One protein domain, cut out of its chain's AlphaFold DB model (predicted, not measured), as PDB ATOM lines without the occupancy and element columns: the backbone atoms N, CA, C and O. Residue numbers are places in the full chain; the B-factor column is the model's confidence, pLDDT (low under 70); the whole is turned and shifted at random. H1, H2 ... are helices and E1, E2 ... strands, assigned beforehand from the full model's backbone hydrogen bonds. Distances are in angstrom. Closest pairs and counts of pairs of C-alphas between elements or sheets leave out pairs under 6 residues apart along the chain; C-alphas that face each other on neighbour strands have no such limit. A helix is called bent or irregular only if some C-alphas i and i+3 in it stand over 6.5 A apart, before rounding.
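This is residues 2 to 144 of the 145 residues of an uncharacterized protein of Alteromonadaceae bacterium (UniProt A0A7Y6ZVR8). A twisted sheet of four strands forms the middle layer, with the helical hairpin H1 and H2 covering one face and H4 and H5, which cross steeply, covering the other. These four helices run along the strands, and tiny H3 grazes the sheet. The printed part has 143 residues, with H1, H2, H3, H4, E1, E2, H5, E3, E4 in order along the chain; the sheet's order is E1, E2, E4, E3, antiparallel throughout. The class is mixed, helices and strands, and the whole is compact, with a radius of gyration of the C-alphas of 14.9 A and spans of 45 by 33 by 23 A.

H1, residues 2 to 22, begins at C-alpha 2 (216.902, 159.671, 197.031) and is 30.0 A long. H2 is residues 25 to 36, 17.1 A, and H3 residues 40 to 43. H4, residues 51 to 70, is 29.9 A long with a kink of 47 degrees near residue 58. H2 and H4 are irregular: C-alphas 26 and 29 are 7.7 A apart, and C-alphas 52 and 55 are 8.1 A apart. E1, residues 78 to 86, 23.1 A, bends by 57 degrees at residue 81. E2 is residues 89 to 96, 22.0 A; H5, residues 101 to 115, 21.2 A; E3, residues 127 to 132, 17.0 A. E4, residues 135 to 143, 25.7 A, ends at C-alpha 143 (216.657, 146.768, 179.366).

In the hairpin E1 and E2, N 84 and O 91 are 2.9 A apart, within hydrogen-bond range; so are N 92 and O 140 of E2 and E4, 2.8 A, and N 130 and O 137 of the hairpin E3 and E4, 2.9 A. E2, H5 and E3 form a split strand-helix-strand unit, two strands running the same way with E4 between them in the sheet; its crossover is right-handed. H1, at a height of 10.3 A, is over E1 and, only just, with 3 C-alphas, E2. H2, on the same face, touches H1 at a shallow tilt of 24 degrees, opposite ways, the closest C-alphas being Phe 19 and Ala 28, 5.6 A. H3 touches H1, closest at C-alphas Gln 8 and Leu 42, 5.6 A. On the opposite face, H4 is over E1 and E2 at 8.3 A, and H5 over E2 and E4 at 10.9 A. H4 and H5 touch at a steep tilt of 48 degrees, opposite ways, closest at C-alphas Met 68 and Met 109, 6.5 A. Every O i to N i+4 pair is within hydrogen-bond range in H1 and H5, against 6 of 8 in H2 and 11 of 16 in H4; H3 is too short for one.

The farthest C-alphas, Asp 52 and Gln 133, are 45.3 A apart. The printed part has no cut, and the link H5 to E3, 11 residues, is long. Mean pLDDT of the printed part is 91.8; residues 46 to 55 are under 70.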
ATOM      1  N   ARG A   2     215.830 159.878 196.026       81.00
ATOM      2  CA  ARG A   2     216.902 159.671 197.031       81.00
ATOM      3  C   ARG A   2     217.271 158.194 197.229       81.00
ATOM      4  O   ARG A   2     218.450 157.871 197.224       81.00
ATOM      5  N   GLU A   3     216.268 157.328 197.334       82.88
ATOM      6  CA  GLU A   3     216.456 155.880 197.482       82.88
ATOM      7  C   GLU A   3     217.189 155.261 196.284       82.88
ATOM      8  O   GLU A   3     218.174 154.559 196.471       82.88
ATOM      9  N   LEU A   4     216.784 155.590 195.050       83.88
ATOM     10  CA  LEU A   4     217.446 155.081 193.844       83.88
ATOM     11  C   LEU A   4     218.912 155.519 193.762       83.88
ATOM     12  O   LEU A   4     219.768 154.699 193.458       83.88
ATOM     13  N   LYS A   5     219.214 156.783 194.089       87.31
ATOM     14  CA  LYS A   5     220.602 157.268 194.151       87.31
ATOM     15  C   LYS A   5     221.424 156.488 195.175       87.31
ATOM     16  O   LYS A   5     222.548 156.098 194.885       87.31
ATOM     17  N   GLN A   6     220.861 156.264 196.363       90.44
ATOM     18  CA  GLN A   6     221.528 155.496 197.410       90.44
ATOM     19  C   GLN A   6     221.778 154.051 196.965       90.44
ATOM     20  O   GLN A   6     222.892 153.558 197.127       90.44
ATOM     21  N   TRP A   7     220.780 153.415 196.349       91.69
ATOM     22  CA  TRP A   7     220.913 152.080 195.778       91.69
ATOM     23  C   TRP A   7     222.002 152.040 194.697       91.69
ATOM     24  O   TRP A   7     222.869 151.183 194.766       91.69
ATOM     25  N   GLN A   8     222.049 153.002 193.767       92.56
ATOM     26  CA  GLN A   8     223.091 153.075 192.729       92.56
ATOM     27  C   GLN A   8     224.498 153.201 193.328       92.56
ATOM     28  O   GLN A   8     225.430 152.554 192.856       92.56
ATOM     29  N   THR A   9     224.674 154.012 194.377       94.25
ATOM     30  CA  THR A   9     225.959 154.121 195.083       94.25
ATOM     31  C   THR A   9     226.357 152.796 195.731       94.25
ATOM     32  O   THR A   9     227.494 152.362 195.571       94.25
ATOM     33  N   GLN A  10     225.427 152.145 196.434       95.38
ATOM     34  CA  GLN A  10     225.677 150.860 197.090       95.38
ATOM     35  C   GLN A  10     225.962 149.752 196.072       95.38
ATOM     36  O   GLN A  10     226.910 148.995 196.241       95.38
ATOM     37  N   HIS A  11     225.194 149.702 194.985       95.75
ATOM     38  CA  HIS A  11     225.326 148.696 193.936       95.75
ATOM     39  C   HIS A  11     226.653 148.821 193.185       95.75
ATOM     40  O   HIS A  11     227.329 147.825 192.962       95.75
ATOM     41  N   LYS A  12     227.109 150.044 192.883       96.00
ATOM     42  CA  LYS A  12     228.455 150.265 192.321       96.00
ATOM     43  C   LYS A  12     229.568 149.757 193.233       96.00
ATOM     44  O   LYS A  12     230.555 149.216 192.743       96.00
ATOM     45  N   GLN A  13     229.426 149.953 194.543       96.75
ATOM     46  CA  GLN A  13     230.397 149.454 195.511       96.75
ATOM     47  C   GLN A  13     230.377 147.920 195.568       96.75
ATOM     48  O   GLN A  13     231.437 147.307 195.498       96.75
ATOM     49  N   ALA A  14     229.190 147.308 195.581       97.00
ATOM     50  CA  ALA A  14     229.038 145.855 195.529       97.00
ATOM     51  C   ALA A  14     229.617 145.255 194.236       97.00
ATOM     52  O   ALA A  14     230.301 144.239 194.285       97.00
ATOM     53  N   LEU A  15     229.420 145.906 193.085       96.62
ATOM     54  CA  LEU A  15     230.044 145.510 191.820       96.62
ATOM     55  C   LEU A  15     231.568 145.582 191.880       96.62
ATOM     56  O   LEU A  15     232.245 144.683 191.392       96.62
ATOM     57  N   LYS A  16     232.114 146.639 192.484       97.31
ATOM     58  CA  LYS A  16     233.560 146.771 192.659       97.31
ATOM     59  C   LYS A  16     234.124 145.637 193.517       97.31
ATOM     60  O   LYS A  16     235.137 145.056 193.148       97.31
ATOM     61  N   GLU A  17     233.472 145.328 194.633       97.56
ATOM     62  CA  GLU A  17     233.850 144.215 195.512       97.56
ATOM     63  C   GLU A  17     233.750 142.874 194.775       97.56
ATOM     64  O   GLU A  17     234.723 142.128 194.733       97.56
ATOM     65  N   LEU A  18     232.639 142.628 194.073       97.56
ATOM     66  CA  LEU A  18     232.444 141.428 193.259       97.56
ATOM     67  C   LEU A  18     233.562 141.244 192.226       97.56
ATOM     68  O   LEU A  18     234.074 140.138 192.064       97.56
ATOM     69  N   PHE A  19     233.929 142.309 191.511       96.50
ATOM     70  CA  PHE A  19     234.948 142.235 190.466       96.50
ATOM     71  C   PHE A  19     236.325 141.983 191.078       96.50
ATOM     72  O   PHE A  19     237.042 141.116 190.597       96.50
ATOM     73  N   ASN A  20     236.668 142.660 192.172       96.19
ATOM     74  CA  ASN A  20     237.933 142.423 192.865       96.19
ATOM     75  C   ASN A  20     238.048 140.990 193.419       96.19
ATOM     76  O   ASN A  20     239.138 140.426 193.414       96.19
ATOM     77  N   ASP A  21     236.938 140.401 193.871       96.62
ATOM     78  CA  ASP A  21     236.936 139.085 194.518       96.62
ATOM     79  C   ASP A  21     236.810 137.912 193.531       96.62
ATOM     80  O   ASP A  21     237.252 136.795 193.822       96.62
ATOM     81  N   ARG A  22     236.136 138.116 192.389       96.81
ATOM     82  CA  ARG A  22     235.719 137.030 191.478       96.81
ATOM     83  C   ARG A  22     236.307 137.119 190.074       96.81
ATOM     84  O   ARG A  22     236.172 136.154 189.323       96.81
ATOM     85  N   VAL A  23     236.937 138.236 189.715       95.88
ATOM     86  CA  VAL A  23     237.573 138.450 188.408       95.88
ATOM     87  C   VAL A  23     239.098 138.500 188.586       95.88
ATOM     88  O   VAL A  23     239.569 139.081 189.562       95.88
ATOM     89  N   PRO A  24     239.894 137.915 187.671       96.19
ATOM     90  CA  PRO A  24     241.348 137.993 187.726       96.19
ATOM     91  C   PRO A  24     241.871 139.432 187.838       96.19
ATOM     92  O   PRO A  24     241.530 140.318 187.049       96.19
ATOM     93  N   GLU A  25     242.755 139.637 188.816       95.38
ATOM     94  CA  GLU A  25     243.241 140.953 189.254       95.38
ATOM     95  C   GLU A  25     243.770 141.814 188.099       95.38
ATOM     96  O   GLU A  25     243.484 143.008 188.022       95.38
ATOM     97  N   HIS A  26     244.481 141.199 187.151       95.56
ATOM     98  CA  HIS A  26     245.149 141.906 186.061       95.56
ATOM     99  C   HIS A  26     244.200 142.618 185.081       95.56
ATOM    100  O   HIS A  26     244.656 143.487 184.337       95.56
ATOM    101  N   PHE A  27     242.901 142.289 185.071       95.00
ATOM    102  CA  PHE A  27     241.908 143.011 184.269       95.00
ATOM    103  C   PHE A  27     240.643 143.431 185.023       95.00
ATOM    104  O   PHE A  27     239.797 144.097 184.424       95.00
ATOM    105  N   ALA A  28     240.508 143.113 186.315       96.25
ATOM    106  CA  ALA A  28     239.326 143.449 187.110       96.25
ATOM    107  C   ALA A  28     238.980 144.951 187.057       96.25
ATOM    108  O   ALA A  28     237.826 145.313 186.812       96.25
ATOM    109  N   GLU A  29     239.978 145.834 187.194       95.88
ATOM    110  CA  GLU A  29     239.776 147.289 187.125       95.88
ATOM    111  C   GLU A  29     239.288 147.737 185.741       95.88
ATOM    112  O   GLU A  29     238.309 148.477 185.631       95.88
ATOM    113  N   GLY A  30     239.930 147.255 184.672       96.31
ATOM    114  CA  GLY A  30     239.542 147.579 183.299       96.31
ATOM    115  C   GLY A  30     238.138 147.079 182.963       96.31
ATOM    116  O   GLY A  30     237.354 147.792 182.330       96.31
ATOM    117  N   PHE A  31     237.787 145.888 183.446       96.75
ATOM    118  CA  PHE A  31     236.470 145.306 183.251       96.75
ATOM    119  C   PHE A  31     235.385 146.081 184.005       96.75
ATOM    120  O   PHE A  31     234.356 146.408 183.413       96.75
ATOM    121  N   LEU A  32     235.633 146.468 185.262       96.38
ATOM    122  CA  LEU A  32     234.725 147.316 186.041       96.38
ATOM    123  C   LEU A  32     234.548 148.693 185.391       96.38
ATOM    124  O   LEU A  32     233.422 149.182 185.264       96.38
ATOM    125  N   ALA A  33     235.645 149.316 184.954       96.56
ATOM    126  CA  ALA A  33     235.608 150.601 184.268       96.56
ATOM    127  C   ALA A  33     234.737 150.505 183.014       96.56
ATOM    128  O   ALA A  33     233.814 151.298 182.837       96.56
ATOM    129  N   LYS A  34     234.938 149.466 182.192       96.75
ATOM    130  CA  LYS A  34     234.117 149.251 181.003       96.75
ATOM    131  C   LYS A  34     232.674 148.935 181.344       96.75
ATOM    132  O   LYS A  34     231.813 149.456 180.654       96.75
ATOM    133  N   ALA A  35     232.378 148.156 182.380       95.19
ATOM    134  CA  ALA A  35     231.006 147.876 182.810       95.19
ATOM    135  C   ALA A  35     230.261 149.140 183.284       95.19
ATOM    136  O   ALA A  35     229.060 149.279 183.048       95.19
ATOM    137  N   THR A  36     230.968 150.085 183.909       93.75
ATOM    138  CA  THR A  36     230.366 151.258 184.569       93.75
ATOM    139  C   THR A  36     230.372 152.544 183.735       93.75
ATOM    140  O   THR A  36     229.502 153.396 183.937       93.75
ATOM    141  N   GLU A  37     231.296 152.685 182.783       93.56
ATOM    142  CA  GLU A  37     231.364 153.793 181.813       93.56
ATOM    143  C   GLU A  37     230.029 153.938 181.060       93.56
ATOM    144  O   GLU A  37     229.425 152.929 180.716       93.56
ATOM    145  N   ASP A  38     229.518 155.151 180.835       89.44
ATOM    146  CA  ASP A  38     228.289 155.425 180.053       89.44
ATOM    147  C   ASP A  38     227.065 154.536 180.369       89.44
ATOM    148  O   ASP A  38     226.194 154.296 179.535       89.44
ATOM    149  N   ASN A  39     226.992 154.009 181.592       90.44
ATOM    150  CA  ASN A  39     225.970 153.057 181.995       90.44
ATOM    151  C   ASN A  39     224.814 153.778 182.702       90.44
ATOM    152  O   ASN A  39     224.877 154.037 183.907       90.44
ATOM    153  N   ALA A  40     223.751 154.094 181.960       88.81
ATOM    154  CA  ALA A  40     222.600 154.839 182.475       88.81
ATOM    155  C   ALA A  40     221.945 154.178 183.702       88.81
ATOM    156  O   ALA A  40     221.541 154.875 184.627       88.81
ATOM    157  N   PHE A  41     221.921 152.842 183.775       89.06
ATOM    158  CA  PHE A  41     221.397 152.105 184.934       89.06
ATOM    159  C   PHE A  41     222.132 152.444 186.238       89.06
ATOM    160  O   PHE A  41     221.521 152.565 187.301       89.06
ATOM    161  N   LEU A  42     223.447 152.651 186.147       90.50
ATOM    162  CA  LEU A  42     224.307 152.959 187.286       90.50
ATOM    163  C   LEU A  42     224.484 154.470 187.504       90.50
ATOM    164  O   LEU A  42     224.766 154.908 188.622       90.50
ATOM    165  N   ASN A  43     224.372 155.273 186.444       89.31
ATOM    166  CA  ASN A  43     224.806 156.672 186.436       89.31
ATOM    167  C   ASN A  43     223.657 157.682 186.356       89.31
ATOM    168  O   ASN A  43     223.839 158.828 186.765       89.31
ATOM    169  N   GLU A  44     222.483 157.281 185.872       85.25
ATOM    170  CA  GLU A  44     221.353 158.178 185.657       85.25
ATOM    171  C   GLU A  44     220.183 157.840 186.572       85.25
ATOM    172  O   GLU A  44     219.824 156.687 186.794       85.25
ATOM    173  N   VAL A  45     219.530 158.873 187.094       72.00
ATOM    174  CA  VAL A  45     218.350 158.717 187.947       72.00
ATOM    175  C   VAL A  45     217.120 158.850 187.063       72.00
ATOM    176  O   VAL A  45     216.395 159.841 187.136       72.00
ATOM    177  N   GLN A  46     216.907 157.876 186.184       65.38
ATOM    178  CA  GLN A  46     215.682 157.816 185.396       65.38
ATOM    179  C   GLN A  46     214.611 157.128 186.243       65.38
ATOM    180  O   GLN A  46     214.706 155.944 186.544       65.38
ATOM    181  N   GLN A  47     213.598 157.859 186.710       59.22
ATOM    182  CA  GLN A  47     212.420 157.211 187.290       59.22
ATOM    183  C   GLN A  47     211.616 156.587 186.154       59.22
ATOM    184  O   GLN A  47     211.071 157.312 185.326       59.22
ATOM    185  N   ASN A  48     211.495 155.258 186.142       57.00
ATOM    186  CA  ASN A  48     210.431 154.644 185.361       57.00
ATOM    187  C   ASN A  48     209.081 155.184 185.833       57.00
ATOM    188  O   ASN A  48     208.777 155.186 187.027       57.00
ATOM    189  N   LEU A  49     208.293 155.647 184.864       49.59
ATOM    190  CA  LEU A  49     207.025 156.363 185.030       49.59
ATOM    191  C   LEU A  49     205.872 155.484 185.541       49.59
ATOM    192  O   LEU A  49     204.752 155.973 185.647       49.59
ATOM    193  N   ASN A  50     206.124 154.210 185.867       53.66
ATOM    194  CA  ASN A  50     205.095 153.289 186.338       53.66
ATOM    195  C   ASN A  50     205.415 152.740 187.747       53.66
ATOM    196  O   ASN A  50     205.976 151.647 187.873       53.66
ATOM    197  N   PRO A  51     205.109 153.504 188.814       48.72
ATOM    198  CA  PRO A  51     205.348 153.098 190.201       48.72
ATOM    199  C   PRO A  51     204.597 151.820 190.616       48.72
ATOM    200  O   PRO A  51     205.038 151.159 191.552       48.72
ATOM    201  N   ASP A  52     203.558 151.406 189.884       49.34
ATOM    202  CA  ASP A  52     202.796 150.182 190.172       49.34
ATOM    203  C   ASP A  52     203.527 148.890 189.753       49.34
ATOM    204  O   ASP A  52     203.142 147.794 190.158       49.34
ATOM    205  N   ARG A  53     204.623 148.987 188.981       56.25
ATOM    206  CA  ARG A  53     205.469 147.835 188.603       56.25
ATOM    207  C   ARG A  53     206.538 147.488 189.656       56.25
ATOM    208  O   ARG A  53     207.198 146.472 189.515       56.25
ATOM    209  N   ASN A  54     206.789 148.310 190.677       60.62
ATOM    210  CA  ASN A  54     208.176 148.496 191.137       60.62
ATOM    211  C   ASN A  54     208.737 147.492 192.168       60.62
ATOM    212  O   ASN A  54     209.909 147.118 192.062       60.62
ATOM    213  N   ASP A  55     207.955 147.009 193.136       63.09
ATOM    214  CA  ASP A  55     208.548 146.214 194.230       63.09
ATOM    215  C   ASP A  55     208.593 144.715 193.944       63.09
ATOM    216  O   ASP A  55     209.517 144.037 194.369       63.09
ATOM    217  N   GLN A  56     207.640 144.173 193.190       76.88
ATOM    218  CA  GLN A  56     207.631 142.735 192.898       76.88
ATOM    219  C   GLN A  56     208.281 142.391 191.564       76.88
ATOM    220  O   GLN A  56     208.824 141.296 191.428       76.88
ATOM    221  N   TRP A  57     208.268 143.308 190.593       85.50
ATOM    222  CA  TRP A  57     208.778 143.014 189.254       85.50
ATOM    223  C   TRP A  57     210.255 142.642 189.267       85.50
ATOM    224  O   TRP A  57     210.626 141.687 188.599       85.50
ATOM    225  N   HIS A  58     211.091 143.350 190.035       87.00
ATOM    226  CA  HIS A  58     212.527 143.073 190.032       87.00
ATOM    227  C   HIS A  58     212.825 141.675 190.580       87.00
ATOM    228  O   HIS A  58     213.500 140.909 189.904       87.00
ATOM    229  N   MET A  59     212.219 141.290 191.708       88.19
ATOM    230  CA  MET A  59     212.355 139.936 192.260       88.19
ATOM    231  C   MET A  59     211.805 138.864 191.308       88.19
ATOM    232  O   MET A  59     212.423 137.822 191.109       88.19
ATOM    233  N   GLN A  60     210.644 139.112 190.688       92.00
ATOM    234  CA  GLN A  60     210.051 138.177 189.725       92.00
ATOM    235  C   GLN A  60     210.917 138.029 188.473       92.00
ATOM    236  O   GLN A  60     211.048 136.924 187.947       92.00
ATOM    237  N   MET A  61     211.507 139.122 187.991       94.44
ATOM    238  CA  MET A  61     212.363 139.107 186.814       94.44
ATOM    239  C   MET A  61     213.713 138.458 187.119       94.44
ATOM    240  O   MET A  61     214.171 137.652 186.317       94.44
ATOM    241  N   GLU A  62     214.310 138.715 188.285       96.06
ATOM    242  CA  GLU A  62     215.504 138.002 188.755       96.06
ATOM    243  C   GLU A  62     215.250 136.495 188.815       96.06
ATOM    244  O   GLU A  62     216.003 135.726 188.221       96.06
ATOM    245  N   GLN A  63     214.152 136.059 189.442       96.44
ATOM    246  CA  GLN A  63     213.808 134.638 189.497       96.44
ATOM    247  C   GLN A  63     213.613 134.060 188.093       96.44
ATOM    248  O   GLN A  63     214.190 133.032 187.758       96.44
ATOM    249  N   ARG A  64     212.850 134.747 187.237       97.19
ATOM    250  CA  ARG A  64     212.566 134.290 185.874       97.19
ATOM    251  C   ARG A  64     213.832 134.169 185.026       97.19
ATOM    252  O   ARG A  64     213.974 133.191 184.296       97.19
ATOM    253  N   LEU A  65     214.735 135.147 185.092       98.25
ATOM    254  CA  LEU A  65     216.008 135.109 184.370       98.25
ATOM    255  C   LEU A  65     216.922 134.018 184.937       98.25
ATOM    256  O   LEU A  65     217.516 133.270 184.163       98.25
ATOM    257  N   SER A  66     216.975 133.871 186.263       98.06
ATOM    258  CA  SER A  66     217.703 132.787 186.930       98.06
ATOM    259  C   SER A  66     217.209 131.417 186.458       98.06
ATOM    260  O   SER A  66     218.014 130.598 186.019       98.06
ATOM    261  N   ASP A  67     215.893 131.199 186.419       98.31
ATOM    262  CA  ASP A  67     215.287 129.955 185.934       98.31
ATOM    263  C   ASP A  67     215.627 129.700 184.460       98.31
ATOM    264  O   ASP A  67     216.000 128.588 184.088       98.31
ATOM    265  N   MET A  68     215.540 130.724 183.600       98.38
ATOM    266  CA  MET A  68     215.909 130.593 182.185       98.38
ATOM    267  C   MET A  68     217.374 130.192 182.003       98.38
ATOM    268  O   MET A  68     217.673 129.395 181.111       98.38
ATOM    269  N   ILE A  69     218.269 130.733 182.833       98.44
ATOM    270  CA  ILE A  69     219.691 130.398 182.815       98.44
ATOM    271  C   ILE A  69     219.899 128.969 183.313       98.44
ATOM    272  O   ILE A  69     220.527 128.179 182.616       98.44
ATOM    273  N   GLN A  70     219.353 128.615 184.478       97.81
ATOM    274  CA  GLN A  70     219.550 127.307 185.111       97.81
ATOM    275  C   GLN A  70     218.986 126.156 184.272       97.81
ATOM    276  O   GLN A  70     219.609 125.097 184.176       97.81
ATOM    277  N   LEU A  71     217.836 126.373 183.628       98.06
ATOM    278  CA  LEU A  71     217.175 125.388 182.768       98.06
ATOM    279  C   LEU A  71     217.778 125.309 181.355       98.06
ATOM    280  O   LEU A  71     217.335 124.485 180.554       98.06
ATOM    281  N   HIS A  72     218.751 126.158 181.012       98.50
ATOM    282  CA  HIS A  72     219.430 126.071 179.724       98.50
ATOM    283  C   HIS A  72     220.371 124.861 179.682       98.50
ATOM    284  O   HIS A  72     221.084 124.584 180.638       98.50
ATOM    285  N   GLU A  73     220.475 124.190 178.533       98.19
ATOM    286  CA  GLU A  73     221.351 123.014 178.347       98.19
ATOM    287  C   GLU A  73     222.856 123.305 178.524       98.19
ATOM    288  O   GLU A  73     223.661 122.386 178.636       98.19
ATOM    289  N   LEU A  74     223.226 124.588 178.542       98.31
ATOM    290  CA  LEU A  74     224.602 125.072 178.703       98.31
ATOM    291  C   LEU A  74     224.835 125.690 180.090       98.31
ATOM    292  O   LEU A  74     225.883 126.290 180.317       98.31
ATOM    293  N   SER A  75     223.872 125.581 181.011       98.06
ATOM    294  CA  SER A  75     223.950 126.197 182.340       98.06
ATOM    295  C   SER A  75     225.139 125.691 183.152       98.06
ATOM    296  O   SER A  75     225.768 126.455 183.873       98.06
ATOM    297  N   ASN A  76     225.519 124.427 182.959       97.94
ATOM    298  CA  ASN A  76     226.689 123.810 183.580       97.94
ATOM    299  C   ASN A  76     228.036 124.316 183.032       97.94
ATOM    300  O   ASN A  76     229.079 123.928 183.554       97.94
ATOM    301  N   ARG A  77     228.028 125.137 181.975       98.31
ATOM    302  CA  ARG A  77     229.234 125.713 181.359       98.31
ATOM    303  C   ARG A  77     229.492 127.156 181.776       98.31
ATOM    304  O   ARG A  77     230.454 127.761 181.306       98.31
ATOM    305  N   ILE A  78     228.633 127.708 182.629       98.31
ATOM    306  CA  ILE A  78     228.758 129.064 183.140       98.31
ATOM    307  C   ILE A  78     228.595 129.100 184.658       98.31
ATOM    308  O   ILE A  78     228.005 128.214 185.270       98.31
ATOM    309  N   GLU A  79     229.083 130.173 185.258       98.06
ATOM    310  CA  GLU A  79     228.843 130.544 186.642       98.06
ATOM    311  C   GLU A  79     228.277 131.968 186.659       98.06
ATOM    312  O   GLU A  79     228.939 132.915 186.228       98.06
ATOM    313  N   ILE A  80     227.046 132.124 187.152       98.25
ATOM    314  CA  ILE A  80     226.467 133.444 187.417       98.25
ATOM    315  C   ILE A  80     227.003 133.935 188.758       98.25
ATOM    316  O   ILE A  80     226.789 133.303 189.789       98.25
ATOM    317  N   LEU A  81     227.696 135.068 188.725       97.75
ATOM    318  CA  LEU A  81     228.267 135.724 189.897       97.75
ATOM    319  C   LEU A  81     227.272 136.701 190.528       97.75
ATOM    320  O   LEU A  81     227.219 136.828 191.748       97.75
ATOM    321  N   SER A  82     226.484 137.385 189.698       98.19
ATOM    322  CA  SER A  82     225.421 138.285 190.140       98.19
ATOM    323  C   SER A  82     224.327 138.387 189.085       98.19
ATOM    324  O   SER A  82     224.602 138.397 187.883       98.19
ATOM    325  N   LEU A  83     223.088 138.506 189.551       98.06
ATOM    326  CA  LEU A  83     221.913 138.828 188.754       98.06
ATOM    327  C   LEU A  83     221.080 139.815 189.566       98.06
ATOM    328  O   LEU A  83     220.519 139.434 190.591       98.06
ATOM    329  N   THR A  84     221.013 141.060 189.110       95.94
ATOM    330  CA  THR A  84     220.337 142.136 189.841       95.94
ATOM    331  C   THR A  84     219.433 142.908 188.903       95.94
ATOM    332  O   THR A  84     219.892 143.464 187.905       95.94
ATOM    333  N   CYS A  85     218.155 143.005 189.238       93.44
ATOM    334  CA  CYS A  85     217.197 143.836 188.536       93.44
ATOM    335  C   CYS A  85     216.824 145.051 189.388       93.44
ATOM    336  O   CYS A  85     216.558 144.969 190.586       93.44
ATOM    337  N   LYS A  86     216.741 146.217 188.753       89.56
ATOM    338  CA  LYS A  86     216.145 147.408 189.360       89.56
ATOM    339  C   LYS A  86     215.440 148.213 188.276       89.56
ATOM    340  O   LYS A  86     215.948 148.382 187.170       89.56
ATOM    341  N   GLN A  87     214.253 148.723 188.597       85.50
ATOM    342  CA  GLN A  87     213.399 149.462 187.662       85.50
ATOM    343  C   GLN A  87     213.012 148.641 186.423       85.50
ATOM    344  O   GLN A  87     212.119 147.817 186.534       85.50
ATOM    345  N   SER A  88     213.617 148.880 185.257       88.56
ATOM    346  CA  SER A  88     213.406 148.089 184.035       88.56
ATOM    347  C   SER A  88     214.711 147.556 183.464       88.56
ATOM    348  O   SER A  88     214.782 147.248 182.283       88.56
ATOM    349  N   THR A  89     215.755 147.434 184.278       92.19
ATOM    350  CA  THR A  89     217.031 146.888 183.823       92.19
ATOM    351  C   THR A  89     217.442 145.743 184.724       92.19
ATOM    352  O   THR A  89     217.356 145.851 185.945       92.19
ATOM    353  N   CYS A  90     217.903 144.664 184.104       95.44
ATOM    354  CA  CYS A  90     218.550 143.548 184.771       95.44
ATOM    355  C   CYS A  90     220.006 143.479 184.330       95.44
ATOM    356  O   CYS A  90     220.295 143.465 183.134       95.44
ATOM    357  N   GLU A  91     220.905 143.452 185.300       97.25
ATOM    358  CA  GLU A  91     222.345 143.327 185.147       97.25
ATOM    359  C   GLU A  91     222.774 141.910 185.517       97.25
ATOM    360  O   GLU A  91     222.359 141.372 186.545       97.25
ATOM    361  N   ILE A  92     223.597 141.308 184.665       98.56
ATOM    362  CA  ILE A  92     224.083 139.941 184.810       98.56
ATOM    363  C   ILE A  92     225.600 139.961 184.713       98.56
ATOM    364  O   ILE A  92     226.157 140.442 183.722       98.56
ATOM    365  N   VAL A  93     226.254 139.417 185.733       98.50
ATOM    366  CA  VAL A  93     227.705 139.253 185.801       98.50
ATOM    367  C   VAL A  93     228.006 137.778 185.970       98.50
ATOM    368  O   VAL A  93     227.388 137.103 186.796       98.50
ATOM    369  N   GLY A  94     228.967 137.267 185.216       98.25
ATOM    370  CA  GLY A  94     229.345 135.869 185.314       98.25
ATOM    371  C   GLY A  94     230.616 135.535 184.562       98.25
ATOM    372  O   GLY A  94     231.300 136.410 184.025       98.25
ATOM    373  N   LYS A  95     230.909 134.239 184.529       98.06
ATOM    374  CA  LYS A  95     231.947 133.672 183.676       98.06
ATOM    375  C   LYS A  95     231.466 132.408 182.975       98.06
ATOM    376  O   LYS A  95     230.629 131.688 183.511       98.06
ATOM    377  N   ALA A  96     231.992 132.132 181.795       98.12
ATOM    378  CA  ALA A  96     231.876 130.854 181.116       98.12
ATOM    379  C   ALA A  96     233.231 130.146 181.141       98.12
ATOM    380  O   ALA A  96     234.278 130.790 181.067       98.12
ATOM    381  N   PHE A  97     233.214 128.819 181.261       97.00
ATOM    382  CA  PHE A  97     234.438 128.008 181.311       97.00
ATOM    383  C   PHE A  97     235.092 127.805 179.935       97.00
ATOM    384  O   PHE A  97     236.148 127.192 179.851       97.00
ATOM    385  N   GLU A  98     234.445 128.300 178.882       95.25
ATOM    386  CA  GLU A  98     234.885 128.321 177.488       95.25
ATOM    387  C   GLU A  98     234.184 129.493 176.773       95.25
ATOM    388  O   GLU A  98     233.208 130.043 177.292       95.25
ATOM    389  N   GLU A  99     234.639 129.875 175.580       94.44
ATOM    390  CA  GLU A  99     234.016 130.947 174.793       94.44
ATOM    391  C   GLU A  99     232.652 130.530 174.216       94.44
ATOM    392  O   GLU A  99     232.532 129.506 173.538       94.44
ATOM    393  N   GLY A 100     231.619 131.363 174.411       94.88
ATOM    394  CA  GLY A 100     230.363 131.269 173.657       94.88
ATOM    395  C   GLY A 100     229.117 130.717 174.373       94.88
ATOM    396  O   GLY A 100     228.011 131.118 173.969       94.88
ATOM    397  N   PRO A 101     229.190 129.881 175.436       97.75
ATOM    398  CA  PRO A 101     228.008 129.447 176.177       97.75
ATOM    399  C   PRO A 101     227.145 130.609 176.662       97.75
ATOM    400  O   PRO A 101     225.924 130.569 176.489       97.75
ATOM    401  N   TRP A 102     227.758 131.676 177.192       98.00
ATOM    402  CA  TRP A 102     227.006 132.839 177.658       98.00
ATOM    403  C   TRP A 102     226.244 133.518 176.525       98.00
ATOM    404  O   TRP A 102     225.047 133.763 176.653       98.00
ATOM    405  N   THR A 103     226.894 133.771 175.388       97.12
ATOM    406  CA  THR A 103     226.225 134.387 174.231       97.12
ATOM    407  C   THR A 103     225.044 133.539 173.751       97.12
ATOM    408  O   THR A 103     223.983 134.084 173.440       97.12
ATOM    409  N   THR A 104     225.176 132.212 173.763       98.25
ATOM    410  CA  THR A 104     224.086 131.295 173.395       98.25
ATOM    411  C   THR A 104     222.915 131.382 174.380       98.25
ATOM    412  O   THR A 104     221.769 131.565 173.960       98.25
ATOM    413  N   ILE A 105     223.196 131.330 175.688       98.44
ATOM    414  CA  ILE A 105     222.187 131.470 176.751       98.44
ATOM    415  C   ILE A 105     221.499 132.836 176.659       98.44
ATOM    416  O   ILE A 105     220.272 132.912 176.653       98.44
ATOM    417  N   TYR A 106     222.270 133.913 176.517       97.88
ATOM    418  CA  TYR A 106     221.777 135.284 176.433       97.88
ATOM    419  C   TYR A 106     220.798 135.478 175.267       97.88
ATOM    420  O   TYR A 106     219.702 136.013 175.447       97.88
ATOM    421  N   MET A 107     221.138 134.969 174.079       97.38
ATOM    422  CA  MET A 107     220.249 135.029 172.914       97.38
ATOM    423  C   MET A 107     218.997 134.156 173.085       97.38
ATOM    424  O   MET A 107     217.905 134.553 172.666       97.38
ATOM    425  N   SER A 108     219.126 132.993 173.730       97.94
ATOM    426  CA  SER A 108     217.996 132.121 174.085       97.94
ATOM    427  C   SER A 108     217.028 132.816 175.051       97.94
ATOM    428  O   SER A 108     215.815 132.788 174.828       97.94
ATOM    429  N   MET A 109     217.549 133.521 176.065       97.50
ATOM    430  CA  MET A 109     216.749 134.337 176.984       97.50
ATOM    431  C   MET A 109     215.992 135.438 176.245       97.50
ATOM    432  O   MET A 109     214.774 135.516 176.372       97.50
ATOM    433  N   ILE A 110     216.676 136.241 175.420       96.69
ATOM    434  CA  ILE A 110     216.034 137.312 174.637       96.69
ATOM    435  C   ILE A 110     214.886 136.754 173.801       96.69
ATOM    436  O   ILE A 110     213.779 137.287 173.829       96.69
ATOM    437  N   ARG A 111     215.115 135.642 173.097       97.25
ATOM    438  CA  ARG A 111     214.075 135.008 172.283       97.25
ATOM    439  C   ARG A 111     212.863 134.598 173.123       97.25
ATOM    440  O   ARG A 111     211.736 134.850 172.703       97.25
ATOM    441  N   ARG A 112     213.080 133.986 174.292       96.94
ATOM    442  CA  ARG A 112     212.002 133.560 175.202       96.94
ATOM    443  C   ARG A 112     211.235 134.744 175.791       96.94
ATOM    444  O   ARG A 112     210.014 134.668 175.893       96.94
ATOM    445  N   LEU A 113     211.926 135.825 176.149       96.44
ATOM    446  CA  LEU A 113     211.315 137.062 176.645       96.44
ATOM    447  C   LEU A 113     210.409 137.689 175.572       96.44
ATOM    448  O   LEU A 113     209.228 137.916 175.818       96.44
ATOM    449  N   LEU A 114     210.912 137.846 174.344       95.44
ATOM    450  CA  LEU A 114     210.126 138.388 173.229       95.44
ATOM    451  C   LEU A 114     208.905 137.512 172.895       95.44
ATOM    452  O   LEU A 114     207.820 138.027 172.638       95.44
ATOM    453  N   GLN A 115     209.048 136.183 172.930       96.44
ATOM    454  CA  GLN A 115     207.931 135.250 172.713       96.44
ATOM    455  C   GLN A 115     206.861 135.321 173.809       96.44
ATOM    456  O   GLN A 115     205.692 135.054 173.535       96.44
ATOM    457  N   ALA A 116     207.251 135.675 175.032       94.44
ATOM    458  CA  ALA A 116     206.340 135.883 176.151       94.44
ATOM    459  C   ALA A 116     205.679 137.276 176.146       94.44
ATOM    460  O   ALA A 116     204.836 137.545 176.999       94.44
ATOM    461  N   GLY A 117     206.034 138.141 175.189       94.00
ATOM    462  CA  GLY A 117     205.467 139.479 175.034       94.00
ATOM    463  C   GLY A 117     206.210 140.584 175.786       94.00
ATOM    464  O   GLY A 117     205.692 141.696 175.863       94.00
ATOM    465  N   ASP A 118     207.401 140.317 176.334       93.00
ATOM    466  CA  ASP A 118     208.232 141.374 176.914       93.00
ATOM    467  C   ASP A 118     208.773 142.302 175.816       93.00
ATOM    468  O   ASP A 118     209.152 141.851 174.733       93.00
ATOM    469  N   SER A 119     208.860 143.599 176.117       91.25
ATOM    470  CA  SER A 119     209.527 144.579 175.258       91.25
ATOM    471  C   SER A 119     210.946 144.825 175.761       91.25
ATOM    472  O   SER A 119     211.134 145.152 176.933       91.25
ATOM    473  N   LEU A 120     211.942 144.657 174.887       92.12
ATOM    474  CA  LEU A 120     213.359 144.837 175.204       92.12
ATOM    475  C   LEU A 120     213.979 145.938 174.341       92.12
ATOM    476  O   LEU A 120     213.929 145.881 173.112       92.12
ATOM    477  N   ASN A 121     214.672 146.878 174.980       91.62
ATOM    478  CA  ASN A 121     215.532 147.836 174.306       91.62
ATOM    479  C   ASN A 121     216.951 147.277 174.153       91.62
ATOM    480  O   ASN A 121     217.840 147.482 174.983       91.62
ATOM    481  N   MET A 122     217.171 146.602 173.030       88.31
ATOM    482  CA  MET A 122     218.456 145.989 172.690       88.31
ATOM    483  C   MET A 122     219.590 146.999 172.450       88.31
ATOM    484  O   MET A 122     220.753 146.613 172.486       88.31
ATOM    485  N   GLN A 123     219.273 148.275 172.199       88.75
ATOM    486  CA  GLN A 123     220.269 149.324 171.940       88.75
ATOM    487  C   GLN A 123     220.791 149.966 173.229       88.75
ATOM    488  O   GLN A 123     221.919 150.449 173.256       88.75
ATOM    489  N   LYS A 124     219.979 149.975 174.294       89.50
ATOM    490  CA  LYS A 124     220.354 150.520 175.607       89.50
ATOM    491  C   LYS A 124     221.075 149.511 176.499       89.50
ATOM    492  O   LYS A 124     221.689 149.913 177.483       89.50
ATOM    493  N   GLY A 125     220.985 148.218 176.190       90.50
ATOM    494  CA  GLY A 125     221.669 147.173 176.944       90.50
ATOM    495  C   GLY A 125     223.183 147.251 176.768       90.50
ATOM    496  O   GLY A 125     223.693 147.186 175.650       90.50
ATOM    497  N   LYS A 126     223.917 147.349 177.877       94.62
ATOM    498  CA  LYS A 126     225.373 147.269 177.868       94.62
ATOM    499  C   LYS A 126     225.865 145.827 177.937       94.62
ATOM    500  O   LYS A 126     225.370 145.029 178.730       94.62
ATOM    501  N   ARG A 127     226.883 145.505 177.137       95.81
ATOM    502  CA  ARG A 127     227.606 144.228 177.179       95.81
ATOM    503  C   ARG A 127     229.105 144.486 177.188       95.81
ATOM    504  O   ARG A 127     229.588 145.313 176.419       95.81
ATOM    505  N   VAL A 128     229.823 143.787 178.054       97.19
ATOM    506  CA  VAL A 128     231.284 143.821 178.140       97.19
ATOM    507  C   VAL A 128     231.758 142.392 178.353       97.19
ATOM    508  O   VAL A 128     231.207 141.692 179.200       97.19
ATOM    509  N   THR A 129     232.766 141.977 177.593       97.00
ATOM    510  CA  THR A 129     233.348 140.636 177.676       97.00
ATOM    511  C   THR A 129     234.866 140.744 177.716       97.00
ATOM    512  O   THR A 129     235.447 141.516 176.952       97.00
ATOM    513  N   TYR A 130     235.489 139.988 178.613       96.75
ATOM    514  CA  TYR A 130     236.934 139.800 178.720       96.75
ATOM    515  C   TYR A 130     237.243 138.307 178.628       96.75
ATOM    516  O   TYR A 130     236.409 137.478 178.983       96.75
ATOM    517  N   PHE A 131     238.444 137.972 178.169       95.06
ATOM    518  CA  PHE A 131     238.907 136.594 178.076       95.06
ATOM    519  C   PHE A 131     240.187 136.427 178.876       95.06
ATOM    520  O   PHE A 131     241.102 137.240 178.744       95.06
ATOM    521  N   ASP A 132     240.252 135.363 179.667       93.50
ATOM    522  CA  ASP A 132     241.454 134.976 180.397       93.50
ATOM    523  C   ASP A 132     241.508 133.464 180.579       93.50
ATOM    524  O   ASP A 132     240.530 132.862 181.009       93.50
ATOM    525  N   GLN A 133     242.648 132.857 180.239       86.81
ATOM    526  CA  GLN A 133     242.888 131.412 180.366       86.81
ATOM    527  C   GLN A 133     241.698 130.547 179.900       86.81
ATOM    528  O   GLN A 133     241.216 129.693 180.639       86.81
ATOM    529  N   GLU A 134     241.211 130.804 178.679       90.12
ATOM    530  CA  GLU A 134     240.063 130.125 178.041       90.12
ATOM    531  C   GLU A 134     238.689 130.401 178.680       90.12
ATOM    532  O   GLU A 134     237.671 129.963 178.150       90.12
ATOM    533  N   GLN A 135     238.623 131.185 179.755       95.31
ATOM    534  CA  GLN A 135     237.373 131.604 180.382       95.31
ATOM    535  C   GLN A 135     236.889 132.933 179.802       95.31
ATOM    536  O   GLN A 135     237.653 133.884 179.628       95.31
ATOM    537  N   GLU A 136     235.588 133.012 179.544       97.38
ATOM    538  CA  GLU A 136     234.897 134.249 179.181       97.38
ATOM    539  C   GLU A 136     234.357 134.894 180.460       97.38
ATOM    540  O   GLU A 136     233.564 134.277 181.158       97.38
ATOM    541  N   TYR A 137     234.717 136.135 180.765       98.25
ATOM    542  CA  TYR A 137     234.096 136.930 181.827       98.25
ATOM    543  C   TYR A 137     233.147 137.930 181.192       98.25
ATOM    544  O   TYR A 137     233.541 138.670 180.291       98.25
ATOM    545  N   PHE A 138     231.898 137.971 181.653       98.38
ATOM    546  CA  PHE A 138     230.861 138.769 181.014       98.38
ATOM    547  C   PHE A 138     230.096 139.648 181.997       98.38
ATOM    548  O   PHE A 138     229.801 139.284 183.133       98.38
ATOM    549  N   TYR A 139     229.759 140.828 181.497       98.31
ATOM    550  CA  TYR A 139     228.798 141.761 182.055       98.31
ATOM    551  C   TYR A 139     227.753 142.004 180.970       98.31
ATOM    552  O   TYR A 139     228.094 142.262 179.813       98.31
ATOM    553  N   SER A 140     226.471 141.887 181.287       98.06
ATOM    554  CA  SER A 140     225.391 142.036 180.310       98.06
ATOM    555  C   SER A 140     224.158 142.669 180.937       98.06
ATOM    556  O   SER A 140     223.834 142.394 182.088       98.06
ATOM    557  N   GLN A 141     223.453 143.493 180.167       96.94
ATOM    558  CA  GLN A 141     222.209 144.125 180.589       96.94
ATOM    559  C   GLN A 141     221.051 143.793 179.658       96.94
ATOM    560  O   GLN A 141     221.165 143.922 178.439       96.94
ATOM    561  N   LEU A 142     219.909 143.479 180.262       95.69
ATOM    562  CA  LEU A 142     218.605 143.458 179.612       95.69
ATOM    563  C   LEU A 142     217.826 144.694 180.060       95.69
ATOM    564  O   LEU A 142     217.592 144.868 181.255       95.69
ATOM    565  N   VAL A 143     217.441 145.549 179.111       93.38
ATOM    566  CA  VAL A 143     216.657 146.768 179.366       93.38
ATOM    567  C   VAL A 143     215.253 146.562 178.816       93.38
ATOM    568  O   VAL A 143     215.102 146.252 177.639       93.38
ATOM    569  N   PHE A 144     214.242 146.733 179.658       91.19
ATOM    570  CA  PHE A 144     212.831 146.508 179.369       91.19
ATOM    571  C   PHE A 144     212.084 147.835 179.165       91.19
ATOM    572  O   PHE A 144     212.429 148.849 179.785       91.19
TER     573      PHE A 144